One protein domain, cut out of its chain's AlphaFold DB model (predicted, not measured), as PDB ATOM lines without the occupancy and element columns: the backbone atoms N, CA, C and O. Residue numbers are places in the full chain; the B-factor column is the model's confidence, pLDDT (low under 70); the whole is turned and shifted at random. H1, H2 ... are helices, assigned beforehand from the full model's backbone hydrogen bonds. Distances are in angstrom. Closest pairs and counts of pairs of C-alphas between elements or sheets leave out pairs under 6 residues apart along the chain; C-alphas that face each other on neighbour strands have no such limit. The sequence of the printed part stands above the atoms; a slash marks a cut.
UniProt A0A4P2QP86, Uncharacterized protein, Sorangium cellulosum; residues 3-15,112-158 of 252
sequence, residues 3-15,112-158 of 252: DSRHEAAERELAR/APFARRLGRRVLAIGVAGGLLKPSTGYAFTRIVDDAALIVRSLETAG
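Overview. This is residues 3 to 15 and 112 to 158 of the 252 residues of an uncharacterized protein of Sorangium cellulosum (UniProt A0A4P2QP86). One long helix, H3, runs along one side of a body made mostly of loops, and its last turns stick out with residues 151 to 158. Short helix H2 sits among the loops near the first half of H3, and short helix H1 lies at the far end of the body. The printed part has 60 residues, 26 of them in three named helices, H1, H2, H3 along the chain, with no named strand: all helix, though under half is in named elements. It is only just compact, close to loose, with a radius of gyration of the C-alphas of 12.5 A, and spans 38 by 27 by 17 A.

Along the chain. H1 is residues 10 to 13, 5.0 A long, from C-alpha 10 at (36.794, -35.701, -40.659). H2 is residues 126 to 129, 5.2 A. H3 is residues 140 to 157, 25.2 A, ending at C-alpha 157 at (51.148, -32.440, -10.989).

Arrangement. H2 and H3 are close but not clearly touching; their closest C-alphas, of Gly 126 and Ile 143, are 5.8 A apart. H1 is apart from both. In H3 every O i to N i+4 pair is within hydrogen-bond range; H1 and H2 are too short for such a pair.

Size, cuts and confidence. The farthest C-alphas, of Ala 14 and Glu 155, are 38.0 A apart. Residues 16 to 111 are not printed, with 7.6 A between C-alphas 15 and 112. The link from H2 to H3 is short. Residues 6 to 11 have pLDDT under 70.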
ATOM      1  N   ASP A   3      36.616 -29.052 -22.455       89.69
ATOM      2  CA  ASP A   3      35.806 -28.938 -23.667       89.69
ATOM      3  C   ASP A   3      35.184 -30.294 -24.004       89.69
ATOM      4  O   ASP A   3      35.887 -31.297 -24.122       89.69
ATOM      5  N   SER A   4      33.860 -30.337 -24.125       86.00
ATOM      6  CA  SER A   4      33.103 -31.537 -24.489       86.00
ATOM      7  C   SER A   4      32.479 -31.445 -25.881       86.00
ATOM      8  O   SER A   4      31.745 -32.351 -26.276       86.00
ATOM      9  N   ARG A   5      32.724 -30.356 -26.623       81.69
ATOM     10  CA  ARG A   5      32.156 -30.152 -27.958       81.69
ATOM     11  C   ARG A   5      32.814 -31.106 -28.944       81.69
ATOM     12  O   ARG A   5      34.035 -31.249 -28.981       81.69
ATOM     13  N   HIS A   6      31.987 -31.793 -29.718       65.62
ATOM     14  CA  HIS A   6      32.445 -32.809 -30.649       65.62
ATOM     15  C   HIS A   6      32.744 -32.187 -32.015       65.62
ATOM     16  O   HIS A   6      31.834 -31.926 -32.792       65.62
ATOM     17  N   GLU A   7      34.025 -31.999 -32.314       61.62
ATOM     18  CA  GLU A   7      34.521 -31.755 -33.670       61.62
ATOM     19  C   GLU A   7      35.441 -32.922 -34.029       61.62
ATOM     20  O   GLU A   7      36.649 -32.895 -33.785       61.62
ATOM     21  N   ALA A   8      34.872 -34.020 -34.530       55.59
ATOM     22  CA  ALA A   8      35.715 -35.081 -35.060       55.59
ATOM     23  C   ALA A   8      36.451 -34.543 -36.292       55.59
ATOM     24  O   ALA A   8      35.830 -34.050 -37.231       55.59
ATOM     25  N   ALA A   9      37.779 -34.653 -36.308       60.25
ATOM     26  CA  ALA A   9      38.552 -34.324 -37.496       60.25
ATOM     27  C   ALA A   9      38.176 -35.316 -38.612       60.25
ATOM     28  O   ALA A   9      38.655 -36.451 -38.630       60.25
ATOM     29  N   GLU A  10      37.322 -34.891 -39.548       61.12
ATOM     30  CA  GLU A  10      36.794 -35.701 -40.659       61.12
ATOM     31  C   GLU A  10      37.896 -36.464 -41.419       61.12
ATOM     32  O   GLU A  10      37.705 -37.592 -41.875       61.12
ATOM     33  N   ARG A  11      39.104 -35.887 -41.481       61.12
ATOM     34  CA  ARG A  11      40.297 -36.494 -42.093       61.12
ATOM     35  C   ARG A  11      40.803 -37.745 -41.368       61.12
ATOM     36  O   ARG A  11      41.223 -38.692 -42.026       61.12
ATOM     37  N   GLU A  12      40.769 -37.777 -40.039       71.44
ATOM     38  CA  GLU A  12      41.181 -38.960 -39.267       71.44
ATOM     39  C   GLU A  12      40.108 -40.044 -39.317       71.44
ATOM     40  O   GLU A  12      40.417 -41.234 -39.460       71.44
ATOM     41  N   LEU A  13      38.840 -39.624 -39.313       76.00
ATOM     42  CA  LEU A  13      37.724 -40.518 -39.577       76.00
ATOM     43  C   LEU A  13      37.866 -41.180 -40.942       76.00
ATOM     44  O   LEU A  13      37.516 -42.345 -41.025       76.00
ATOM     45  N   ALA A  14      38.417 -40.518 -41.974       76.88
ATOM     46  CA  ALA A  14      38.675 -41.043 -43.331       76.88
ATOM     47  C   ALA A  14      39.633 -42.250 -43.416       76.88
ATOM     48  O   ALA A  14      39.664 -42.944 -44.431       76.88
ATOM     49  N   ARG A  15      40.372 -42.557 -42.342       82.94
ATOM     50  CA  ARG A  15      41.390 -43.625 -42.321       82.94
ATOM     51  C   ARG A  15      41.071 -44.800 -41.399       82.94
ATOM     52  O   ARG A  15      41.821 -45.769 -41.366       82.94
ATOM     53  N   ALA A 112      39.390 -44.183 -34.443       88.31
ATOM     54  CA  ALA A 112      40.138 -42.990 -34.829       88.31
ATOM     55  C   ALA A 112      40.726 -42.275 -33.595       88.31
ATOM     56  O   ALA A 112      40.129 -42.296 -32.515       88.31
ATOM     57  N   PRO A 113      41.928 -41.687 -33.702       86.25
ATOM     58  CA  PRO A 113      42.530 -40.965 -32.591       86.25
ATOM     59  C   PRO A 113      41.775 -39.659 -32.310       86.25
ATOM     60  O   PRO A 113      41.492 -38.889 -33.224       86.25
ATOM     61  N   PHE A 114      41.525 -39.379 -31.030       86.25
ATOM     62  CA  PHE A 114      40.970 -38.107 -30.565       86.25
ATOM     63  C   PHE A 114      42.057 -37.270 -29.889       86.25
ATOM     64  O   PHE A 114      42.820 -37.763 -29.049       86.25
ATOM     65  N   ALA A 115      42.145 -35.992 -30.260       86.50
ATOM     66  CA  ALA A 115      43.075 -35.058 -29.644       86.50
ATOM     67  C   ALA A 115      42.597 -34.708 -28.231       86.50
ATOM     68  O   ALA A 115      41.636 -33.972 -28.042       86.50
ATOM     69  N   ARG A 116      43.295 -35.221 -27.215       87.31
ATOM     70  CA  ARG A 116      42.900 -34.991 -25.819       87.31
ATOM     71  C   ARG A 116      43.313 -33.618 -25.285       87.31
ATOM     72  O   ARG A 116      42.623 -33.035 -24.458       87.31
ATOM     73  N   ARG A 117      44.440 -33.078 -25.755       91.25
ATOM     74  CA  ARG A 117      44.918 -31.732 -25.410       91.25
ATOM     75  C   ARG A 117      44.699 -30.812 -26.606       91.25
ATOM     76  O   ARG A 117      45.429 -30.921 -27.584       91.25
ATOM     77  N   LEU A 118      43.731 -29.907 -26.496       89.50
ATOM     78  CA  LEU A 118      43.363 -28.968 -27.566       89.50
ATOM     79  C   LEU A 118      44.168 -27.660 -27.513       89.50
ATOM     80  O   LEU A 118      44.086 -26.825 -28.403       89.50
ATOM     81  N   GLY A 119      44.963 -27.464 -26.461       88.31
ATOM     82  CA  GLY A 119      45.834 -26.305 -26.330       88.31
ATOM     83  C   GLY A 119      46.610 -26.303 -25.018       88.31
ATOM     84  O   GLY A 119      46.671 -27.299 -24.292       88.31
ATOM     85  N   ARG A 120      47.201 -25.156 -24.665       87.75
ATOM     86  CA  ARG A 120      48.000 -25.042 -23.430       87.75
ATOM     87  C   ARG A 120      47.171 -25.294 -22.167       87.75
ATOM     88  O   ARG A 120      47.696 -25.914 -21.248       87.75
ATOM     89  N   ARG A 121      45.907 -24.847 -22.151       89.69
ATOM     90  CA  ARG A 121      44.988 -24.869 -20.992       89.69
ATOM     91  C   ARG A 121      43.619 -25.508 -21.296       89.69
ATOM     92  O   ARG A 121      42.678 -25.312 -20.523       89.69
ATOM     93  N   VAL A 122      43.502 -26.230 -22.414       92.38
ATOM     94  CA  VAL A 122      42.247 -26.848 -22.875       92.38
ATOM     95  C   VAL A 122      42.422 -28.362 -22.975       92.38
ATOM     96  O   VAL A 122      43.337 -28.837 -23.655       92.38
ATOM     97  N   LEU A 123      41.554 -29.099 -22.284       93.44
ATOM     98  CA  LEU A 123      41.487 -30.560 -22.297       93.44
ATOM     99  C   LEU A 123      40.122 -30.992 -22.842       93.44
ATOM    100  O   LEU A 123      39.098 -30.540 -22.332       93.44
ATOM    101  N   ALA A 124      40.122 -31.872 -23.840       93.25
ATOM    102  CA  ALA A 124      38.912 -32.520 -24.320       93.25
ATOM    103  C   ALA A 124      38.465 -33.602 -23.325       93.25
ATOM    104  O   ALA A 124      39.275 -34.434 -22.905       93.25
ATOM    105  N   ILE A 125      37.184 -33.591 -22.968       93.12
ATOM    106  CA  ILE A 125      36.552 -34.536 -22.040       93.12
ATOM    107  C   ILE A 125      35.347 -35.216 -22.701       93.12
ATOM    108  O   ILE A 125      34.864 -34.787 -23.750       93.12
ATOM    109  N   GLY A 126      34.853 -36.296 -22.099       91.50
ATOM    110  CA  GLY A 126      33.701 -37.021 -22.635       91.50
ATOM    111  C   GLY A 126      33.965 -37.617 -24.020       91.50
ATOM    112  O   GLY A 126      35.070 -38.067 -24.330       91.50
ATOM    113  N   VAL A 127      32.939 -37.601 -24.874       89.06
ATOM    114  CA  VAL A 127      33.020 -38.119 -26.250       89.06
ATOM    115  C   VAL A 127      34.067 -37.363 -27.077       89.06
ATOM    116  O   VAL A 127      34.818 -37.994 -27.816       89.06
ATOM    117  N   ALA A 128      34.194 -36.041 -26.909       88.00
ATOM    118  CA  ALA A 128      35.228 -35.238 -27.573       88.00
ATOM    119  C   ALA A 128      36.655 -35.667 -27.180       88.00
ATOM    120  O   ALA A 128      37.576 -35.610 -27.992       88.00
ATOM    121  N   GLY A 129      36.828 -36.160 -25.949       88.81
ATOM    122  CA  GLY A 129      38.073 -36.752 -25.460       88.81
ATOM    123  C   GLY A 129      38.323 -38.196 -25.916       88.81
ATOM    124  O   GLY A 129      39.318 -38.788 -25.499       88.81
ATOM    125  N   GLY A 130      37.446 -38.781 -26.741       89.06
ATOM    126  CA  GLY A 130      37.548 -40.174 -27.184       89.06
ATOM    127  C   GLY A 130      37.214 -41.196 -26.093       89.06
ATOM    128  O   GLY A 130      37.738 -42.310 -26.113       89.06
ATOM    129  N   LEU A 131      36.380 -40.824 -25.114       90.81
ATOM    130  CA  LEU A 131      35.999 -41.713 -24.009       90.81
ATOM    131  C   LEU A 131      34.832 -42.645 -24.346       90.81
ATOM    132  O   LEU A 131      34.549 -43.550 -23.569       90.81
ATOM    133  N   LEU A 132      34.194 -42.478 -25.503       90.69
ATOM    134  CA  LEU A 132      33.215 -43.433 -26.014       90.69
ATOM    135  C   LEU A 132      33.919 -44.738 -26.410       90.69
ATOM    136  O   LEU A 132      34.851 -44.717 -27.216       90.69
ATOM    137  N   LYS A 133      33.496 -45.878 -25.852       90.44
ATOM    138  CA  LYS A 133      34.056 -47.180 -26.221       90.44
ATOM    139  C   LYS A 133      33.715 -47.502 -27.684       90.44
ATOM    140  O   LYS A 133      32.529 -47.587 -28.007       90.44
ATOM    141  N   PRO A 134      34.705 -47.740 -28.565       86.69
ATOM    142  CA  PRO A 134      34.442 -47.885 -29.998       86.69
ATOM    143  C   PRO A 134      33.589 -49.095 -30.387       86.69
ATOM    144  O   PRO A 134      33.050 -49.117 -31.482       86.69
ATOM    145  N   SER A 135      33.507 -50.120 -29.543       83.94
ATOM    146  CA  SER A 135      32.803 -51.373 -29.843       83.94
ATOM    147  C   SER A 135      31.353 -51.409 -29.365       83.94
ATOM    148  O   SER A 135      30.571 -52.177 -29.917       83.94
ATOM    149  N   THR A 136      30.998 -50.621 -28.345       83.81
ATOM    150  CA  THR A 136      29.684 -50.703 -27.680       83.81
ATOM    151  C   THR A 136      29.008 -49.360 -27.435       83.81
ATOM    152  O   THR A 136      27.859 -49.330 -27.014       83.81
ATOM    153  N   GLY A 137      29.716 -48.243 -27.617       85.62
ATOM    154  CA  GLY A 137      29.187 -46.923 -27.274       85.62
ATOM    155  C   GLY A 137      29.117 -46.650 -25.766       85.62
ATOM    156  O   GLY A 137      28.534 -45.656 -25.347       85.62
ATOM    157  N   TYR A 138      29.721 -47.490 -24.920       88.19
ATOM    158  CA  TYR A 138      29.730 -47.250 -23.474       88.19
ATOM    159  C   TYR A 138      30.736 -46.154 -23.120       88.19
ATOM    160  O   TYR A 138      31.902 -46.224 -23.506       88.19
ATOM    161  N   ALA A 139      30.291 -45.138 -22.381       90.19
ATOM    162  CA  ALA A 139      31.137 -44.007 -21.989       90.19
ATOM    163  C   ALA A 139      31.087 -43.681 -20.493       90.19
ATOM    164  O   ALA A 139      32.038 -43.099 -19.987       90.19
ATOM    165  N   PHE A 140      30.019 -44.032 -19.775       90.25
ATOM    166  CA  PHE A 140      29.780 -43.512 -18.426       90.25
ATOM    167  C   PHE A 140      30.904 -43.842 -17.432       90.25
ATOM    168  O   PHE A 140      31.537 -42.930 -16.902       90.25
ATOM    169  N   THR A 141      31.215 -45.127 -17.238       89.19
ATOM    170  CA  THR A 141      32.293 -45.573 -16.334       89.19
ATOM    171  C   THR A 141      33.644 -44.985 -16.739       89.19
ATOM    172  O   THR A 141      34.399 -44.509 -15.896       89.19
ATOM    173  N   ARG A 142      33.899 -44.896 -18.047       90.19
ATOM    174  CA  ARG A 142      35.115 -44.301 -18.621       90.19
ATOM    175  C   ARG A 142      35.228 -42.809 -18.325       90.19
ATOM    176  O   ARG A 142      36.315 -42.340 -18.017       90.19
ATOM    177  N   ILE A 143      34.126 -42.065 -18.405       92.81
ATOM    178  CA  ILE A 143      34.068 -40.632 -18.089       92.81
ATOM    179  C   ILE A 143      34.291 -40.401 -16.596       92.81
ATOM    180  O   ILE A 143      35.028 -39.486 -16.233       92.81
ATOM    181  N   VAL A 144      33.700 -41.236 -15.740       93.50
ATOM    182  CA  VAL A 144      33.906 -41.173 -14.285       93.50
ATOM    183  C   VAL A 144      35.373 -41.434 -13.934       93.50
ATOM    184  O   VAL A 144      35.984 -40.641 -13.216       93.50
ATOM    185  N   ASP A 145      35.966 -42.493 -14.490       91.94
ATOM    186  CA  ASP A 145      37.376 -42.829 -14.268       91.94
ATOM    187  C   ASP A 145      38.307 -41.724 -14.803       91.94
ATOM    188  O   ASP A 145      39.309 -41.379 -14.166       91.94
ATOM    189  N   ASP A 146      37.955 -41.117 -15.940       93.81
ATOM    190  CA  ASP A 146      38.700 -40.003 -16.524       93.81
ATOM    191  C   ASP A 146      38.648 -38.743 -15.660       93.81
ATOM    192  O   ASP A 146      39.676 -38.108 -15.428       93.81
ATOM    193  N   ALA A 147      37.472 -38.407 -15.130       95.06
ATOM    194  CA  ALA A 147      37.300 -37.290 -14.212       95.06
ATOM    195  C   ALA A 147      38.142 -37.485 -12.941       95.06
ATOM    196  O   ALA A 147      38.865 -36.574 -12.535       95.06
ATOM    197  N   ALA A 148      38.136 -38.690 -12.363       95.25
ATOM    198  CA  ALA A 148      38.968 -39.016 -11.205       95.25
ATOM    199  C   ALA A 148      40.474 -38.911 -11.516       95.25
ATOM    200  O   ALA A 148      41.263 -38.471 -10.676       95.25
ATOM    201  N   LEU A 149      40.899 -39.299 -12.722       94.69
ATOM    202  CA  LEU A 149      42.281 -39.125 -13.171       94.69
ATOM    203  C   LEU A 149      42.646 -37.643 -13.333       94.69
ATOM    204  O   LEU A 149      43.733 -37.241 -12.915       94.69
ATOM    205  N   ILE A 150      41.754 -36.833 -13.905       95.44
ATOM    206  CA  ILE A 150      41.946 -35.386 -14.063       95.44
ATOM    207  C   ILE A 150      42.139 -34.720 -12.701       95.44
ATOM    208  O   ILE A 150      43.096 -33.964 -12.538       95.44
ATOM    209  N   VAL A 151      41.274 -35.025 -11.728       96.38
ATOM    210  CA  VAL A 151      41.356 -34.477 -10.364       96.38
ATOM    211  C   VAL A 151      42.701 -34.826  -9.730       96.38
ATOM    212  O   VAL A 151      43.453 -33.925  -9.370       96.38
ATOM    213  N   ARG A 152      43.080 -36.109  -9.722       96.38
ATOM    214  CA  ARG A 152      44.380 -36.539  -9.179       96.38
ATOM    215  C   ARG A 152      45.569 -35.878  -9.874       96.38
ATOM    216  O   ARG A 152      46.559 -35.540  -9.231       96.38
ATOM    217  N   SER A 153      45.492 -35.691 -11.189       95.75
ATOM    218  CA  SER A 153      46.537 -35.022 -11.973       95.75
ATOM    219  C   SER A 153      46.685 -33.550 -11.584       95.75
ATOM    220  O   SER A 153      47.802 -33.039 -11.504       95.75
ATOM    221  N   LEU A 154      45.571 -32.864 -11.327       95.50
ATOM    222  CA  LEU A 154      45.579 -31.483 -10.854       95.50
ATOM    223  C   LEU A 154      46.203 -31.375  -9.460       95.50
ATOM    224  O   LEU A 154      47.044 -30.506  -9.257       95.50
ATOM    225  N   GLU A 155      45.844 -32.277  -8.548       97.25
ATOM    226  CA  GLU A 155      46.352 -32.293  -7.171       97.25
ATOM    227  C   GLU A 155      47.855 -32.590  -7.097       97.25
ATOM    228  O   GLU A 155      48.573 -31.961  -6.326       97.25
ATOM    229  N   THR A 156      48.345 -33.535  -7.903       96.31
ATOM    230  CA  THR A 156      49.726 -34.043  -7.794       96.31
ATOM    231  C   THR A 156      50.719 -33.375  -8.742       96.31
ATOM    232  O   THR A 156      51.889 -33.232  -8.398       96.31
ATOM    233  N   ALA A 157      50.278 -32.969  -9.936       94.25
ATOM    234  CA  ALA A 157      51.148 -32.440 -10.989       94.25
ATOM    235  C   ALA A 157      50.797 -31.001 -11.409       94.25
ATOM    236  O   ALA A 157      51.479 -30.426 -12.259       94.25
ATOM    237  N   GLY A 158      49.726 -30.409 -10.866       94.62
ATOM    238  CA  GLY A 158      49.305 -29.040 -11.188       94.62
ATOM    239  C   GLY A 158      48.731 -28.862 -12.601       94.62
ATOM    240  O   GLY A 158      48.559 -27.734 -13.066       94.62
TER     241      GLY A 158